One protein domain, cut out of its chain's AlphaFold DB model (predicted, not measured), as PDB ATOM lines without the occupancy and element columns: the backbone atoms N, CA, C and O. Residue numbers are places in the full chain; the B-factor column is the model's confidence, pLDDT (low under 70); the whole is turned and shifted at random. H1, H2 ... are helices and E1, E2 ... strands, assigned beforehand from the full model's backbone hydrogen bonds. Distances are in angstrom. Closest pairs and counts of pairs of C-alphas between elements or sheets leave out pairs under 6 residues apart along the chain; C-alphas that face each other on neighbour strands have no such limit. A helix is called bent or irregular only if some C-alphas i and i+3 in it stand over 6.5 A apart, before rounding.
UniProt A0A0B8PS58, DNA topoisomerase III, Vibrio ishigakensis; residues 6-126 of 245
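Overview. This is residues 6 to 126 of the 245 residues of the protein "DNA topoisomerase III" of Vibrio ishigakensis (UniProt A0A0B8PS58). The domain is an open, loosely joined arrangement of helices: H2, a small strand hairpin E1 and E2, and H3 follow one another round a gap, with the hairpin at one end, and H4 leads on to H5, which packs on H1. H5 and the long H6 form a V, joined by a tight link at its point, and residues 112 to 117 of H6 stick out free. The printed part has 121 residues, with six named helices and two named strands in the order H1, H2, E1, E2, H3, H4, H5, H6. The class is mostly helix, and the two-strand sheet, E1 then E2, is antiparallel. The whole is loose, with a radius of gyration of the C-alphas of 17.3 A and spans of 50 by 46 by 26 A.

Along the chain. H1 is residues 11 to 20, starting at C-alpha 11 (21.938, -25.284, 54.888), 14.7 A long. H2 is residues 34 to 46, 20.1 A; it is irregular, with C-alphas 35 and 38 7.2 A apart. E1 is residues 51 to 54, 9.7 A, and E2 is residues 63 to 66, 9.9 A. H3 is residues 68 to 76, 12.6 A, and H4 is residues 79 to 82, 5.2 A. H5 is residues 85 to 98, 20.1 A, starting at C-alpha 85 (28.945, -18.532, 50.950). H6 is residues 104 to 125, 31.7 A, ending at C-alpha 125 (41.200, -21.385, 30.495).

Arrangement. H1 and H5 touch, the closest C-alphas being those of Leu 17 and Ala 88, 4.7 A apart. They run the same way at a steep tilt of 56 degrees. H2 touches no helix; its closest C-alpha to E1 is that of Gly 45, 6.5 A from that of Ile 51. E1 and E2 form a hairpin at 147 degrees, with N 52 and O 65 at 2.8 A and N 54 and O 63 at 3.1 A, both within hydrogen-bond range. The closest C-alphas of E1 and H3 are those of Ile 51 and Gly 70, 6.3 A. H3 and H4 are close but not clearly touching, with the closest C-alphas, Cys 74 and Val 82, at 6.3 A. H4 and H5 are also close but not clearly touching, with the C-alphas of Glu 80 and Ile 86, their closest, at 5.3 A. H5 and H6 are close but not clearly touching, their closest C-alphas being those of Ile 97 and Val 104, 6.5 A; they run opposite ways at a shallow tilt of 25 degrees. Among the pairs apart are H1 and H6, and H2 and H5. In H1, H3, H5 and H6 every O i to N i+4 pair is within hydrogen-bond range; H2 has 7 of 9, and H4 is too short for such a pair.

Size, cuts and confidence. The C-alphas of Lys 57 and Lys 100, the two farthest apart, are 51.1 A apart. The printed part has no cut. The link from H1 to H2, residues 21 to 33, is long. The mean pLDDT of the printed part is 92.1, and no printed residue is under 70.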
ATOM      1  N   LYS A   6      20.470 -15.841  54.284       95.25
ATOM      2  CA  LYS A   6      19.304 -16.274  53.488       95.25
ATOM      3  C   LYS A   6      19.597 -16.505  51.997       95.25
ATOM      4  O   LYS A   6      18.794 -17.134  51.314       95.25
ATOM      5  N   PHE A   7      20.698 -15.956  51.483       94.44
ATOM      6  CA  PHE A   7      21.135 -16.135  50.096       94.44
ATOM      7  C   PHE A   7      22.095 -17.323  49.916       94.44
ATOM      8  O   PHE A   7      22.405 -17.667  48.777       94.44
ATOM      9  N   ILE A   8      22.532 -17.959  51.009       94.62
ATOM     10  CA  ILE A   8      23.318 -19.197  50.988       94.62
ATOM     11  C   ILE A   8      22.362 -20.360  50.760       94.62
ATOM     12  O   ILE A   8      21.358 -20.492  51.467       94.62
ATOM     13  N   GLN A   9      22.651 -21.203  49.771       93.75
ATOM     14  CA  GLN A   9      21.809 -22.363  49.455       93.75
ATOM     15  C   GLN A   9      22.100 -23.554  50.367       93.75
ATOM     16  O   GLN A   9      21.156 -24.190  50.836       93.75
ATOM     17  N   ASP A  10      23.381 -23.810  50.640       94.94
ATOM     18  CA  ASP A  10      23.828 -24.863  51.547       94.94
ATOM     19  C   ASP A  10      23.323 -24.583  52.980       94.94
ATOM     20  O   ASP A  10      23.600 -23.514  53.538       94.94
ATOM     21  N   PRO A  11      22.543 -25.499  53.580       95.25
ATOM     22  CA  PRO A  11      21.938 -25.284  54.888       95.25
ATOM     23  C   PRO A  11      22.953 -25.271  56.036       95.25
ATOM     24  O   PRO A  11      22.688 -24.614  57.041       95.25
ATOM     25  N   ASP A  12      24.085 -25.960  55.915       94.19
ATOM     26  CA  ASP A  12      25.094 -26.003  56.971       94.19
ATOM     27  C   ASP A  12      25.963 -24.747  56.926       94.19
ATOM     28  O   ASP A  12      26.147 -24.101  57.954       94.19
ATOM     29  N   LEU A  13      26.372 -24.299  55.732       93.69
ATOM     30  CA  LEU A  13      27.029 -22.992  55.588       93.69
ATOM     31  C   LEU A  13      26.115 -21.840  56.017       93.69
ATOM     32  O   LEU A  13      26.571 -20.867  56.618       93.69
ATOM     33  N   ARG A  14      24.808 -21.937  55.739       95.00
ATOM     34  CA  ARG A  14      23.841 -20.949  56.223       95.00
ATOM     35  C   ARG A  14      23.873 -20.864  57.747       95.00
ATOM     36  O   ARG A  14      24.015 -19.763  58.267       95.00
ATOM     37  N   LYS A  15      23.772 -22.004  58.439       93.56
ATOM     38  CA  LYS A  15      23.789 -22.053  59.908       93.56
ATOM     39  C   LYS A  15      25.064 -21.455  60.488       93.56
ATOM     40  O   LYS A  15      24.965 -20.720  61.464       93.56
ATOM     41  N   ASP A  16      26.224 -21.731  59.893       92.31
ATOM     42  CA  ASP A  16      27.493 -21.173  60.373       92.31
ATOM     43  C   ASP A  16      27.485 -19.646  60.316       92.31
ATOM     44  O   ASP A  16      27.843 -18.974  61.284       92.31
ATOM     45  N   LEU A  17      27.022 -19.076  59.197       93.50
ATOM     46  CA  LEU A  17      26.962 -17.626  59.071       93.50
ATOM     47  C   LEU A  17      25.919 -17.031  60.022       93.50
ATOM     48  O   LEU A  17      26.193 -16.017  60.649       93.50
ATOM     49  N   GLU A  18      24.747 -17.652  60.177       93.56
ATOM     50  CA  GLU A  18      23.728 -17.223  61.151       93.56
ATOM     51  C   GLU A  18      24.246 -17.277  62.600       93.56
ATOM     52  O   GLU A  18      23.937 -16.391  63.399       93.56
ATOM     53  N   ALA A  19      25.072 -18.274  62.936       90.94
ATOM     54  CA  ALA A  19      25.639 -18.447  64.272       90.94
ATOM     55  C   ALA A  19      26.577 -17.302  64.677       90.94
ATOM     56  O   ALA A  19      26.579 -16.914  65.848       90.94
ATOM     57  N   LYS A  20      27.301 -16.717  63.715       87.94
ATOM     58  CA  LYS A  20      28.209 -15.580  63.926       87.94
ATOM     59  C   LYS A  20      27.561 -14.425  64.695       87.94
ATOM     60  O   LYS A  20      28.144 -13.902  65.640       87.94
ATOM     61  N   ASP A  21      26.349 -14.039  64.299       87.88
ATOM     62  CA  ASP A  21      25.668 -12.841  64.807       87.88
ATOM     63  C   ASP A  21      24.502 -13.181  65.750       87.88
ATOM     64  O   ASP A  21      23.634 -12.349  66.012       87.88
ATOM     65  N   LYS A  22      24.465 -14.407  66.291       84.88
ATOM     66  CA  LYS A  22      23.334 -14.929  67.083       84.88
ATOM     67  C   LYS A  22      22.962 -14.061  68.294       84.88
ATOM     68  O   LYS A  22      21.824 -14.103  68.754       84.88
ATOM     69  N   ASN A  23      23.909 -13.268  68.793       84.56
ATOM     70  CA  ASN A  23      23.737 -12.374  69.941       84.56
ATOM     71  C   ASN A  23      23.681 -10.884  69.558       84.56
ATOM     72  O   ASN A  23      23.716 -10.023  70.436       84.56
ATOM     73  N   THR A  24      23.607 -10.558  68.267       86.31
ATOM     74  CA  THR A  24      23.607  -9.178  67.775       86.31
ATOM     75  C   THR A  24      22.221  -8.815  67.259       86.31
ATOM     76  O   THR A  24      21.750  -9.316  66.240       86.31
ATOM     77  N   ALA A  25      21.532  -7.931  67.982       87.31
ATOM     78  CA  ALA A  25      20.173  -7.534  67.637       87.31
ATOM     79  C   ALA A  25      20.108  -6.906  66.233       87.31
ATOM     80  O   ALA A  25      20.819  -5.950  65.934       87.31
ATOM     81  N   GLY A  26      19.219  -7.428  65.384       85.19
ATOM     82  CA  GLY A  26      19.017  -6.935  64.016       85.19
ATOM     83  C   GLY A  26      19.933  -7.559  62.956       85.19
ATOM     84  O   GLY A  26      19.746  -7.288  61.766       85.19
ATOM     85  N   GLU A  27      20.856  -8.430  63.359       90.12
ATOM     86  CA  GLU A  27      21.738  -9.185  62.474       90.12
ATOM     87  C   GLU A  27      21.309 -10.654  62.423       90.12
ATOM     88  O   GLU A  27      20.847 -11.220  63.410       90.12
ATOM     89  N   ASN A  28      21.420 -11.272  61.249       90.69
ATOM     90  CA  ASN A  28      21.193 -12.705  61.097       90.69
ATOM     91  C   ASN A  28      22.020 -13.235  59.925       90.69
ATOM     92  O   ASN A  28      21.579 -13.237  58.770       90.69
ATOM     93  N   GLY A  29      23.256 -13.611  60.234       91.00
ATOM     94  CA  GLY A  29      24.237 -14.027  59.250       91.00
ATOM     95  C   GLY A  29      24.564 -12.918  58.272       91.00
ATOM     96  O   GLY A  29      24.191 -12.941  57.093       91.00
ATOM     97  N   SER A  30      25.223 -11.898  58.800       93.50
ATOM     98  CA  SER A  30      25.488 -10.665  58.094       93.50
ATOM     99  C   SER A  30      26.829 -10.661  57.360       93.50
ATOM    100  O   SER A  30      27.793 -11.325  57.744       93.50
ATOM    101  N   ILE A  31      26.905  -9.859  56.291       93.38
ATOM    102  CA  ILE A  31      28.171  -9.528  55.622       93.38
ATOM    103  C   ILE A  31      28.585  -8.090  55.924       93.38
ATOM    104  O   ILE A  31      27.782  -7.149  55.841       93.38
ATOM    105  N   GLY A  32      29.868  -7.930  56.248       88.62
ATOM    106  CA  GLY A  32      30.423  -6.682  56.761       88.62
ATOM    107  C   GLY A  32      29.901  -6.329  58.157       88.62
ATOM    108  O   GLY A  32      28.893  -6.850  58.628       88.62
ATOM    109  N   THR A  33      30.585  -5.397  58.806       88.75
ATOM    110  CA  THR A  33      30.184  -4.829  60.100       88.75
ATOM    111  C   THR A  33      29.308  -3.592  59.906       88.75
ATOM    112  O   THR A  33      29.355  -2.954  58.850       88.75
ATOM    113  N   GLU A  34      28.553  -3.195  60.932       88.62
ATOM    114  CA  GLU A  34      27.774  -1.945  60.926       88.62
ATOM    115  C   GLU A  34      28.615  -0.742  60.455       88.62
ATOM    116  O   GLU A  34      28.198   0.008  59.573       88.62
ATOM    117  N   ALA A  35      29.860  -0.645  60.935       89.12
ATOM    118  CA  ALA A  35      30.797   0.421  60.585       89.12
ATOM    119  C   ALA A  35      31.272   0.415  59.116       89.12
ATOM    120  O   ALA A  35      31.733   1.438  58.614       89.12
ATOM    121  N   THR A  36      31.200  -0.718  58.408       92.31
ATOM    122  CA  THR A  36      31.809  -0.867  57.069       92.31
ATOM    123  C   THR A  36      30.795  -0.887  55.930       92.31
ATOM    124  O   THR A  36      31.126  -0.487  54.810       92.31
ATOM    125  N   ARG A  37      29.546  -1.295  56.181       93.56
ATOM    126  CA  ARG A  37      28.527  -1.488  55.130       93.56
ATOM    127  C   ARG A  37      28.237  -0.235  54.316       93.56
ATOM    128  O   ARG A  37      28.242  -0.307  53.089       93.56
ATOM    129  N   SER A  38      28.047   0.910  54.972       92.69
ATOM    130  CA  SER A  38      27.803   2.185  54.283       92.69
ATOM    131  C   SER A  38      28.949   2.529  53.328       92.69
ATOM    132  O   SER A  38      28.713   2.876  52.172       92.69
ATOM    133  N   GLY A  39      30.196   2.322  53.766       94.75
ATOM    134  CA  GLY A  39      31.381   2.537  52.937       94.75
ATOM    135  C   GLY A  39      31.490   1.559  51.763       94.75
ATOM    136  O   GLY A  39      31.910   1.954  50.675       94.75
ATOM    137  N   HIS A  40      31.094   0.293  51.936       93.25
ATOM    138  CA  HIS A  40      31.047  -0.673  50.832       93.25
ATOM    139  C   HIS A  40      30.015  -0.280  49.769       93.25
ATOM    140  O   HIS A  40      30.341  -0.284  48.583       93.25
ATOM    141  N   ILE A  41      28.806   0.112  50.181       91.69
ATOM    142  CA  ILE A  41      27.741   0.544  49.265       91.69
ATOM    143  C   ILE A  41      28.168   1.795  48.483       91.69
ATOM    144  O   ILE A  41      28.008   1.846  47.263       91.69
ATOM    145  N   GLU A  42      28.788   2.773  49.146       91.69
ATOM    146  CA  GLU A  42      29.292   3.982  48.481       91.69
ATOM    147  C   GLU A  42      30.396   3.661  47.457       91.69
ATOM    148  O   GLU A  42      30.394   4.188  46.342       91.69
ATOM    149  N   LYS A  43      31.331   2.763  47.804       92.62
ATOM    150  CA  LYS A  43      32.377   2.299  46.878       92.62
ATOM    151  C   LYS A  43      31.775   1.618  45.651       92.62
ATOM    152  O   LYS A  43      32.213   1.907  44.541       92.62
ATOM    153  N   LEU A  44      30.762   0.771  45.838       92.19
ATOM    154  CA  LEU A  44      30.038   0.134  44.736       92.19
ATOM    155  C   LEU A  44      29.344   1.168  43.838       92.19
ATOM    156  O   LEU A  44      29.461   1.084  42.620       92.19
ATOM    157  N   GLY A  45      28.711   2.195  44.412       90.75
ATOM    158  CA  GLY A  45      28.078   3.278  43.645       90.75
ATOM    159  C   GLY A  45      29.048   4.094  42.781       90.75
ATOM    160  O   GLY A  45      28.648   4.645  41.758       90.75
ATOM    161  N   LYS A  46      30.335   4.141  43.148       91.25
ATOM    162  CA  LYS A  46      31.395   4.787  42.350       91.25
ATOM    163  C   LYS A  46      31.852   3.936  41.159       91.25
ATOM    164  O   LYS A  46      32.482   4.471  40.245       91.25
ATOM    165  N   LEU A  47      31.539   2.639  41.127       91.00
ATOM    166  CA  LEU A  47      31.868   1.732  40.022       91.00
ATOM    167  C   LEU A  47      30.819   1.828  38.905       91.00
ATOM    168  O   LEU A  47      30.182   0.842  38.544       91.00
ATOM    169  N   THR A  48      30.673   3.016  38.316       87.25
ATOM    170  CA  THR A  48      29.616   3.333  37.331       87.25
ATOM    171  C   THR A  48      29.648   2.493  36.048       87.25
ATOM    172  O   THR A  48      28.685   2.472  35.293       87.25
ATOM    173  N   HIS A  49      30.748   1.784  35.785       84.88
ATOM    174  CA  HIS A  49      30.872   0.848  34.665       84.88
ATOM    175  C   HIS A  49      30.267  -0.536  34.968       84.88
ATOM    176  O   HIS A  49      29.906  -1.254  34.041       84.88
ATOM    177  N   LEU A  50      30.124  -0.901  36.247       89.31
ATOM    178  CA  LEU A  50      29.524  -2.166  36.698       89.31
ATOM    179  C   LEU A  50      28.131  -1.965  37.301       89.31
ATOM    180  O   LEU A  50      27.330  -2.899  37.323       89.31
ATOM    181  N   ILE A  51      27.840  -0.770  37.820       93.06
ATOM    182  CA  ILE A  51      26.608  -0.475  38.550       93.06
ATOM    183  C   ILE A  51      26.043   0.880  38.127       93.06
ATOM    184  O   ILE A  51      26.743   1.886  38.118       93.06
ATOM    185  N   ASN A  52      24.742   0.908  37.859       91.00
ATOM    186  CA  ASN A  52      23.946   2.102  37.634       91.00
ATOM    187  C   ASN A  52      23.070   2.397  38.852       91.00
ATOM    188  O   ASN A  52      22.422   1.508  39.404       91.00
ATOM    189  N   LEU A  53      23.002   3.671  39.224       90.44
ATOM    190  CA  LEU A  53      22.024   4.194  40.171       90.44
ATOM    191  C   LEU A  53      20.880   4.823  39.382       90.44
ATOM    192  O   LEU A  53      21.107   5.732  38.585       90.44
ATOM    193  N   GLY A  54      19.659   4.339  39.589       87.69
ATOM    194  CA  GLY A  54      18.489   4.831  38.864       87.69
ATOM    195  C   GLY A  54      17.210   4.766  39.682       87.69
ATOM    196  O   GLY A  54      17.142   4.090  40.707       87.69
ATOM    197  N   SER A  55      16.186   5.478  39.226       89.19
ATOM    198  CA  SER A  55      14.850   5.401  39.816       89.19
ATOM    199  C   SER A  55      14.163   4.106  39.389       89.19
ATOM    200  O   SER A  55      14.240   3.723  38.224       89.19
ATOM    201  N   GLU A  56      13.465   3.457  40.319       91.00
ATOM    202  CA  GLU A  56      12.655   2.272  40.037       91.00
ATOM    203  C   GLU A  56      11.237   2.470  40.564       91.00
ATOM    204  O   GLU A  56      11.038   2.967  41.675       91.00
ATOM    205  N   LYS A  57      10.234   2.069  39.775       90.88
ATOM    206  CA  LYS A  57       8.829   2.174  40.182       90.88
ATOM    207  C   LYS A  57       8.608   1.400  41.487       90.88
ATOM    208  O   LYS A  57       8.914   0.218  41.571       90.88
ATOM    209  N   GLY A  58       8.052   2.077  42.491       91.25
ATOM    210  CA  GLY A  58       7.814   1.512  43.825       91.25
ATOM    211  C   GLY A  58       8.915   1.808  44.848       91.25
ATOM    212  O   GLY A  58       8.694   1.596  46.038       91.25
ATOM    213  N   TYR A  59      10.052   2.368  44.429       89.25
ATOM    214  CA  TYR A  59      11.136   2.764  45.325       89.25
ATOM    215  C   TYR A  59      11.236   4.288  45.415       89.25
ATOM    216  O   TYR A  59      11.275   4.986  44.406       89.25
ATOM    217  N   LYS A  60      11.283   4.814  46.646       89.19
ATOM    218  CA  LYS A  60      11.462   6.255  46.899       89.19
ATOM    219  C   LYS A  60      12.905   6.719  46.674       89.19
ATOM    220  O   LYS A  60      13.124   7.870  46.317       89.19
ATOM    221  N   ASN A  61      13.869   5.827  46.890       88.38
ATOM    222  CA  ASN A  61      15.299   6.108  46.780       88.38
ATOM    223  C   ASN A  61      15.878   5.482  45.502       88.38
ATOM    224  O   ASN A  61      15.338   4.473  45.037       88.38
ATOM    225  N   PRO A  62      16.992   6.020  44.969       89.12
ATOM    226  CA  PRO A  62      17.720   5.394  43.874       89.12
ATOM    227  C   PRO A  62      18.089   3.942  44.191       89.12
ATOM    228  O   PRO A  62      18.532   3.618  45.296       89.12
ATOM    229  N   VAL A  63      17.919   3.077  43.200       91.94
ATOM    230  CA  VAL A  63      18.198   1.646  43.284       91.94
ATOM    231  C   VAL A  63      19.499   1.348  42.552       91.94
ATOM    232  O   VAL A  63      19.734   1.836  41.445       91.94
ATOM    233  N   TYR A  64      20.339   0.530  43.182       92.81
ATOM    234  CA  TYR A  64      21.547  -0.013  42.575       92.81
ATOM    235  C   TYR A  64      21.156  -1.137  41.613       92.81
ATOM    236  O   TYR A  64      20.547  -2.126  42.022       92.81
ATOM    237  N   LYS A  65      21.515  -0.995  40.339       92.19
ATOM    238  CA  LYS A  65      21.299  -1.998  39.294       92.19
ATOM    239  C   LYS A  65      22.626  -2.338  38.635       92.19
ATOM    240  O   LYS A  65      23.355  -1.440  38.234       92.19
ATOM    241  N   THR A  66      22.945  -3.617  38.497       92.19
ATOM    242  CA  THR A  66      24.123  -4.040  37.727       92.19
ATOM    243  C   THR A  66      23.970  -3.635  36.261       92.19
ATOM    244  O   THR A  66      22.893  -3.813  35.688       92.19
ATOM    245  N   THR A  67      25.037  -3.127  35.649       90.38
ATOM    246  CA  THR A  67      25.140  -3.003  34.188       90.38
ATOM    247  C   THR A  67      25.295  -4.390  33.564       90.38
ATOM    248  O   THR A  67      25.553  -5.366  34.269       90.38
ATOM    249  N   GLU A  68      25.201  -4.485  32.239       85.38
ATOM    250  CA  GLU A  68      25.545  -5.718  31.520       85.38
ATOM    251  C   GLU A  68      26.986  -6.164  31.824       85.38
ATOM    252  O   GLU A  68      27.212  -7.309  32.199       85.38
ATOM    253  N   ALA A  69      27.947  -5.233  31.809       84.44
ATOM    254  CA  ALA A  69      29.328  -5.519  32.200       84.44
ATOM    255  C   ALA A  69      29.443  -5.994  33.661       84.44
ATOM    256  O   ALA A  69      30.254  -6.864  33.964       84.44
ATOM    257  N   GLY A  70      28.623  -5.456  34.571       89.94
ATOM    258  CA  GLY A  70      28.525  -5.931  35.952       89.94
ATOM    259  C   GLY A  70      27.991  -7.359  36.056       89.94
ATOM    260  O   GLY A  70      28.504  -8.150  36.842       89.94
ATOM    261  N   GLN A  71      26.992  -7.707  35.245       90.38
ATOM    262  CA  GLN A  71      26.438  -9.062  35.185       90.38
ATOM    263  C   GLN A  71      27.446 -10.056  34.609       90.38
ATOM    264  O   GLN A  71      27.639 -11.119  35.193       90.38
ATOM    265  N   GLU A  72      28.127  -9.696  33.519       86.25
ATOM    266  CA  GLU A  72      29.205 -10.503  32.945       86.25
ATOM    267  C   GLU A  72      30.342 -10.688  33.952       86.25
ATOM    268  O   GLU A  72      30.777 -11.812  34.170       86.25
ATOM    269  N   PHE A  73      30.766  -9.622  34.639       88.25
ATOM    270  CA  PHE A  73      31.775  -9.710  35.695       88.25
ATOM    271  C   PHE A  73      31.375 -10.703  36.793       88.25
ATOM    272  O   PHE A  73      32.168 -11.577  37.137       88.25
ATOM    273  N   CYS A  74      30.145 -10.623  37.308       90.31
ATOM    274  CA  CYS A  74      29.657 -11.577  38.303       90.31
ATOM    275  C   CYS A  74      29.578 -13.009  37.755       90.31
ATOM    276  O   CYS A  74      29.899 -13.942  38.479       90.31
ATOM    277  N   ALA A  75      29.195 -13.202  36.491       87.94
ATOM    278  CA  ALA A  75      29.105 -14.526  35.872       87.94
ATOM    279  C   ALA A  75      30.469 -15.223  35.710       87.94
ATOM    280  O   ALA A  75      30.521 -16.442  35.565       87.94
ATOM    281  N   LEU A  76      31.566 -14.462  35.730       85.94
ATOM    282  CA  LEU A  76      32.932 -14.985  35.672       85.94
ATOM    283  C   LEU A  76      33.477 -15.408  37.038       85.94
ATOM    284  O   LEU A  76      34.491 -16.103  37.108       85.94
ATOM    285  N   LEU A  77      32.845 -14.956  38.120       89.44
ATOM    286  CA  LEU A  77      33.266 -15.283  39.471       89.44
ATOM    287  C   LEU A  77      32.626 -16.603  39.926       89.44
ATOM    288  O   LEU A  77      31.471 -16.877  39.590       89.44
ATOM    289  N   PRO A  78      33.342 -17.410  40.729       90.38
ATOM    290  CA  PRO A  78      32.763 -18.577  41.379       90.38
ATOM    291  C   PRO A  78      31.504 -18.222  42.181       90.38
ATOM    292  O   PRO A  78      31.412 -17.140  42.775       90.38
ATOM    293  N   ALA A  79      30.537 -19.140  42.212       90.75
ATOM    294  CA  ALA A  79      29.244 -18.912  42.855       90.75
ATOM    295  C   ALA A  79      29.401 -18.551  44.338       90.75
ATOM    296  O   ALA A  79      28.676 -17.693  44.840       90.75
ATOM    297  N   GLU A  80      30.392 -19.142  45.001       92.38
ATOM    298  CA  GLU A  80      30.739 -18.910  46.395       92.38
ATOM    299  C   GLU A  80      31.252 -17.489  46.685       92.38
ATOM    300  O   GLU A  80      31.156 -17.042  47.825       92.38
ATOM    301  N   ILE A  81      31.761 -16.768  45.675       91.69
ATOM    302  CA  ILE A  81      32.196 -15.363  45.785       91.69
ATOM    303  C   ILE A  81      31.038 -14.403  45.486       91.69
ATOM    304  O   ILE A  81      30.926 -13.343  46.103       91.69
ATOM    305  N   VAL A  82      30.190 -14.743  44.510       92.06
ATOM    306  CA  VAL A  82      29.028 -13.918  44.132       92.06
ATOM    307  C   VAL A  82      27.959 -13.954  45.225       92.06
ATOM    308  O   VAL A  82      27.268 -12.963  45.473       92.06
ATOM    309  N   ARG A  83      27.817 -15.107  45.876       92.25
ATOM    310  CA  ARG A  83      26.962 -15.316  47.041       92.25
ATOM    311  C   ARG A  83      27.759 -15.113  48.335       92.25
ATOM    312  O   ARG A  83      28.981 -15.028  48.293       92.25
ATOM    313  N   PRO A  84      27.098 -15.020  49.502       94.31
ATOM    314  CA  PRO A  84      27.811 -14.830  50.761       94.31
ATOM    315  C   PRO A  84      28.458 -16.117  51.308       94.31
ATOM    316  O   PRO A  84      28.982 -16.099  52.418       94.31
ATOM    317  N   ASP A  85      28.453 -17.213  50.549       95.44
ATOM    318  CA  ASP A  85      28.945 -18.532  50.950       95.44
ATOM    319  C   ASP A  85      30.419 -18.488  51.396       95.44
ATOM    320  O   ASP A  85      30.747 -19.039  52.443       95.44
ATOM    321  N   ILE A  86      31.302 -17.760  50.693       94.50
ATOM    322  CA  ILE A  86      32.709 -17.621  51.120       94.50
ATOM    323  C   ILE A  86      32.848 -16.930  52.480       94.50
ATOM    324  O   ILE A  86      33.753 -17.254  53.245       94.50
ATOM    325  N   SER A  87      31.919 -16.027  52.819       94.12
ATOM    326  CA  SER A  87      31.898 -15.413  54.150       94.12
ATOM    327  C   SER A  87      31.601 -16.478  55.201       94.12
ATOM    328  O   SER A  87      32.314 -16.553  56.189       94.12
ATOM    329  N   ALA A  88      30.626 -17.358  54.958       94.88
ATOM    330  CA  ALA A  88      30.314 -18.461  55.868       94.88
ATOM    331  C   ALA A  88      31.488 -19.435  56.055       94.88
ATOM    332  O   ALA A  88      31.812 -19.812  57.180       94.88
ATOM    333  N   ILE A  89      32.165 -19.800  54.960       94.56
ATOM    334  CA  ILE A  89      33.338 -20.688  54.985       94.56
ATOM    335  C   ILE A  89      34.456 -20.091  55.854       94.56
ATOM    336  O   ILE A  89      35.091 -20.797  56.644       94.56
ATOM    337  N   TRP A  90      34.698 -18.786  55.727       95.00
ATOM    338  CA  TRP A  90      35.715 -18.103  56.520       95.00
ATOM    339  C   TRP A  90      35.310 -17.947  57.982       95.00
ATOM    340  O   TRP A  90      36.147 -18.190  58.843       95.00
ATOM    341  N   GLU A  91      34.045 -17.648  58.289       93.12
ATOM    342  CA  GLU A  91      33.569 -17.590  59.681       93.12
ATOM    343  C   GLU A  91      33.740 -18.933  60.399       93.12
ATOM    344  O   GLU A  91      34.271 -18.968  61.508       93.12
ATOM    345  N   ARG A  92      33.431 -20.056  59.734       93.75
ATOM    346  CA  ARG A  92      33.728 -21.400  60.264       93.75
ATOM    347  C   ARG A  92      35.222 -21.571  60.566       93.75
ATOM    348  O   ARG A  92      35.601 -22.176  61.566       93.75
ATOM    349  N   SER A  93      36.087 -21.054  59.697       95.62
ATOM    350  CA  SER A  93      37.541 -21.118  59.892       95.62
ATOM    351  C   SER A  93      37.992 -20.236  61.060       95.62
ATOM    352  O   SER A  93      38.836 -20.648  61.853       95.62
ATOM    353  N   PHE A  94      37.391 -19.055  61.224       94.56
ATOM    354  CA  PHE A  94      37.649 -18.160  62.351       94.56
ATOM    355  C   PHE A  94      37.198 -18.755  63.684       94.56
ATOM    356  O   PHE A  94      37.920 -18.619  64.669       94.56
ATOM    357  N   GLU A  95      36.076 -19.472  63.717       93.50
ATOM    358  CA  GLU A  95      35.631 -20.192  64.912       93.50
ATOM    359  C   GLU A  95      36.631 -21.285  65.311       93.50
ATOM    360  O   GLU A  95      37.060 -21.342  66.464       93.50
ATOM    361  N   LYS A  96      37.111 -22.086  64.350       96.06
ATOM    362  CA  LYS A  96      38.178 -23.071  64.605       96.06
ATOM    363  C   LYS A  96      39.456 -22.420  65.129       96.06
ATOM    364  O   LYS A  96      40.103 -22.965  66.020       96.06
ATOM    365  N   ILE A  97      39.824 -21.252  64.602       97.19
ATOM    366  CA  ILE A  97      40.977 -20.485  65.095       97.19
ATOM    367  C   ILE A  97      40.742 -20.024  66.537       97.19
ATOM    368  O   ILE A  97      41.621 -20.199  67.383       97.19
ATOM    369  N   ALA A  98      39.561 -19.483  66.845       95.62
ATOM    370  CA  ALA A  98      39.197 -19.062  68.197       95.62
ATOM    371  C   ALA A  98      39.241 -20.235  69.194       95.62
ATOM    372  O   ALA A  98      39.738 -20.081  70.312       95.62
ATOM    373  N   ASN A  99      38.825 -21.424  68.749       96.69
ATOM    374  CA  ASN A  99      38.857 -22.669  69.519       96.69
ATOM    375  C   ASN A  99      40.238 -23.352  69.542       96.69
ATOM    376  O   ASN A  99      40.397 -24.388  70.185       96.69
ATOM    377  N   LYS A 100      41.260 -22.765  68.897       97.31
ATOM    378  CA  LYS A 100      42.627 -23.313  68.763       97.31
ATOM    379  C   LYS A 100      42.702 -24.652  68.013       97.31
ATOM    380  O   LYS A 100      43.684 -25.378  68.145       97.31
ATOM    381  N   GLU A 101      41.693 -24.960  67.208       98.00
ATOM    382  CA  GLU A 101      41.620 -26.146  66.345       98.00
ATOM    383  C   GLU A 101      42.307 -25.921  64.991       98.00
ATOM    384  O   GLU A 101      42.698 -26.874  64.320       98.00
ATOM    385  N   LEU A 102      42.478 -24.656  64.590       97.50
ATOM    386  CA  LEU A 102      43.169 -24.245  63.371       97.50
ATOM    387  C   LEU A 102      44.179 -23.143  63.697       97.50
ATOM    388  O   LEU A 102      43.870 -22.191  64.413       97.50
ATOM    389  N   GLN A 103      45.397 -23.251  63.171       98.12
ATOM    390  CA  GLN A 103      46.391 -22.191  63.327       98.12
ATOM    391  C   GLN A 103      46.213 -21.125  62.242       98.12
ATOM    392  O   GLN A 103      45.924 -21.438  61.087       98.12
ATOM    393  N   VAL A 104      46.445 -19.860  62.598       98.00
ATOM    394  CA  VAL A 104      46.278 -18.718  61.682       98.00
ATOM    395  C   VAL A 104      47.140 -18.861  60.425       98.00
ATOM    396  O   VAL A 104      46.669 -18.593  59.328       98.00
ATOM    397  N   ASN A 105      48.389 -19.311  60.557       97.94
ATOM    398  CA  ASN A 105      49.285 -19.522  59.416       97.94
ATOM    399  C   ASN A 105      48.759 -20.585  58.443       97.94
ATOM    400  O   ASN A 105      48.924 -20.414  57.240       97.94
ATOM    401  N   VAL A 106      48.110 -21.639  58.946       98.00
ATOM    402  CA  VAL A 106      47.503 -22.679  58.104       98.00
ATOM    403  C   VAL A 106      46.318 -22.101  57.334       98.00
ATOM    404  O   VAL A 106      46.260 -22.245  56.121       98.00
ATOM    405  N   PHE A 107      45.438 -21.348  58.000       97.69
ATOM    406  CA  PHE A 107      44.328 -20.664  57.327       97.69
ATOM    407  C   PHE A 107      44.804 -19.710  56.219       97.69
ATOM    408  O   PHE A 107      44.260 -19.712  55.119       97.69
ATOM    409  N   ILE A 108      45.844 -18.908  56.477       98.12
ATOM    410  CA  ILE A 108      46.398 -18.004  55.458       98.12
ATOM    411  C   ILE A 108      46.966 -18.791  54.270       98.12
ATOM    412  O   ILE A 108      46.722 -18.410  53.129       98.12
ATOM    413  N   GLN A 109      47.655 -19.911  54.514       98.12
ATOM    414  CA  GLN A 109      48.143 -20.788  53.444       98.12
ATOM    415  C   GLN A 109      46.999 -21.366  52.598       98.12
ATOM    416  O   GLN A 109      47.118 -21.423  51.376       98.12
ATOM    417  N   GLU A 110      45.882 -21.753  53.218       96.94
ATOM    418  CA  GLU A 110      44.690 -22.231  52.505       96.94
ATOM    419  C   GLU A 110      44.067 -21.135  51.626       96.94
ATOM    420  O   GLU A 110      43.709 -21.392  50.474       96.94
ATOM    421  N   VAL A 111      43.980 -19.897  52.130       96.62
ATOM    422  CA  VAL A 111      43.488 -18.743  51.357       96.62
ATOM    423  C   VAL A 111      44.419 -18.426  50.187       96.62
ATOM    424  O   VAL A 111      43.943 -18.221  49.067       96.62
ATOM    425  N   ASP A 112      45.733 -18.417  50.417       97.81
ATOM    426  CA  ASP A 112      46.728 -18.169  49.373       97.81
ATOM    427  C   ASP A 112      46.665 -19.242  48.282       97.81
ATOM    428  O   ASP A 112      46.654 -18.908  47.093       97.81
ATOM    429  N   GLN A 113      46.555 -20.518  48.665       97.62
ATOM    430  CA  GLN A 113      46.415 -21.617  47.713       97.62
ATOM    431  C   GLN A 113      45.117 -21.494  46.909       97.62
ATOM    432  O   GLN A 113      45.136 -21.626  45.686       97.62
ATOM    433  N   TYR A 114      44.000 -21.160  47.561       95.44
ATOM    434  CA  TYR A 114      42.733 -20.929  46.870       95.44
ATOM    435  C   TYR A 114      42.853 -19.811  45.823       95.44
ATOM    436  O   TYR A 114      42.437 -19.986  44.675       95.44
ATOM    437  N   ILE A 115      43.455 -18.670  46.186       95.75
ATOM    438  CA  ILE A 115      43.675 -17.552  45.257       95.75
ATOM    439  C   ILE A 115      44.593 -17.980  44.109       95.75
ATOM    440  O   ILE A 115      44.295 -17.675  42.952       95.75
ATOM    441  N   HIS A 116      45.681 -18.692  44.411       96.69
ATOM    442  CA  HIS A 116      46.607 -19.212  43.411       96.69
ATOM    443  C   HIS A 116      45.877 -20.078  42.380       96.69
ATOM    444  O   HIS A 116      45.940 -19.785  41.187       96.69
ATOM    445  N   ASP A 117      45.099 -21.061  42.833       95.06
ATOM    446  CA  ASP A 117      44.362 -21.972  41.958       95.06
ATOM    447  C   ASP A 117      43.331 -21.233  41.098       95.06
ATOM    448  O   ASP A 117      43.174 -21.535  39.912       95.06
ATOM    449  N   ARG A 118      42.637 -20.229  41.658       92.75
ATOM    450  CA  ARG A 118      41.704 -19.391  40.884       92.75
ATOM    451  C   ARG A 118      42.432 -18.598  39.796       92.75
ATOM    452  O   ARG A 118      41.943 -18.517  38.668       92.75
ATOM    453  N   VAL A 119      43.589 -18.018  40.115       92.75
ATOM    454  CA  VAL A 119      44.400 -17.256  39.155       92.75
ATOM    455  C   VAL A 119      44.952 -18.169  38.061       92.75
ATOM    456  O   VAL A 119      44.843 -17.826  36.884       92.75
ATOM    457  N   GLU A 120      45.502 -19.329  38.416       94.12
ATOM    458  CA  GLU A 120      46.001 -20.307  37.446       94.12
ATOM    459  C   GLU A 120      44.879 -20.838  36.552       94.12
ATOM    460  O   GLU A 120      45.032 -20.871  35.330       94.12
ATOM    461  N   HIS A 121      43.702 -21.135  37.112       89.56
ATOM    462  CA  HIS A 121      42.535 -21.523  36.321       89.56
ATOM    463  C   HIS A 121      42.196 -20.471  35.256       89.56
ATOM    464  O   HIS A 121      41.978 -20.820  34.095       89.56
ATOM    465  N   VAL A 122      42.188 -19.186  35.627       88.94
ATOM    466  CA  VAL A 122      41.935 -18.074  34.699       88.94
ATOM    467  C   VAL A 122      43.044 -17.934  33.652       88.94
ATOM    468  O   VAL A 122      42.746 -17.657  32.491       88.94
ATOM    469  N   LYS A 123      44.313 -18.143  34.015       87.19
ATOM    470  CA  LYS A 123      45.430 -18.102  33.056       87.19
ATOM    471  C   LYS A 123      45.338 -19.215  32.013       87.19
ATOM    472  O   LYS A 123      45.623 -18.961  30.847       87.19
ATOM    473  N   VAL A 124      44.952 -20.422  32.430       89.00
ATOM    474  CA  VAL A 124      44.883 -21.605  31.559       89.00
ATOM    475  C   VAL A 124      43.648 -21.573  30.660       89.00
ATOM    476  O   VAL A 124      43.760 -21.791  29.457       89.00
ATOM    477  N   HIS A 125      42.472 -21.292  31.224       84.56
ATOM    478  CA  HIS A 125      41.200 -21.385  30.495       84.56
ATOM    479  C   HIS A 125      40.774 -20.058  29.860       84.56
ATOM    480  O   HIS A 125      39.892 -20.029  29.001       84.56
ATOM    481  N   GLY A 126      41.401 -18.953  30.265       80.19
ATOM    482  CA  GLY A 126      40.993 -17.617  29.867       80.19
ATOM    483  C   GLY A 126      39.651 -17.209  30.470       80.19
ATOM    484  O   GLY A 126      39.063 -17.877  31.321       80.19
TER     485      GLY A 126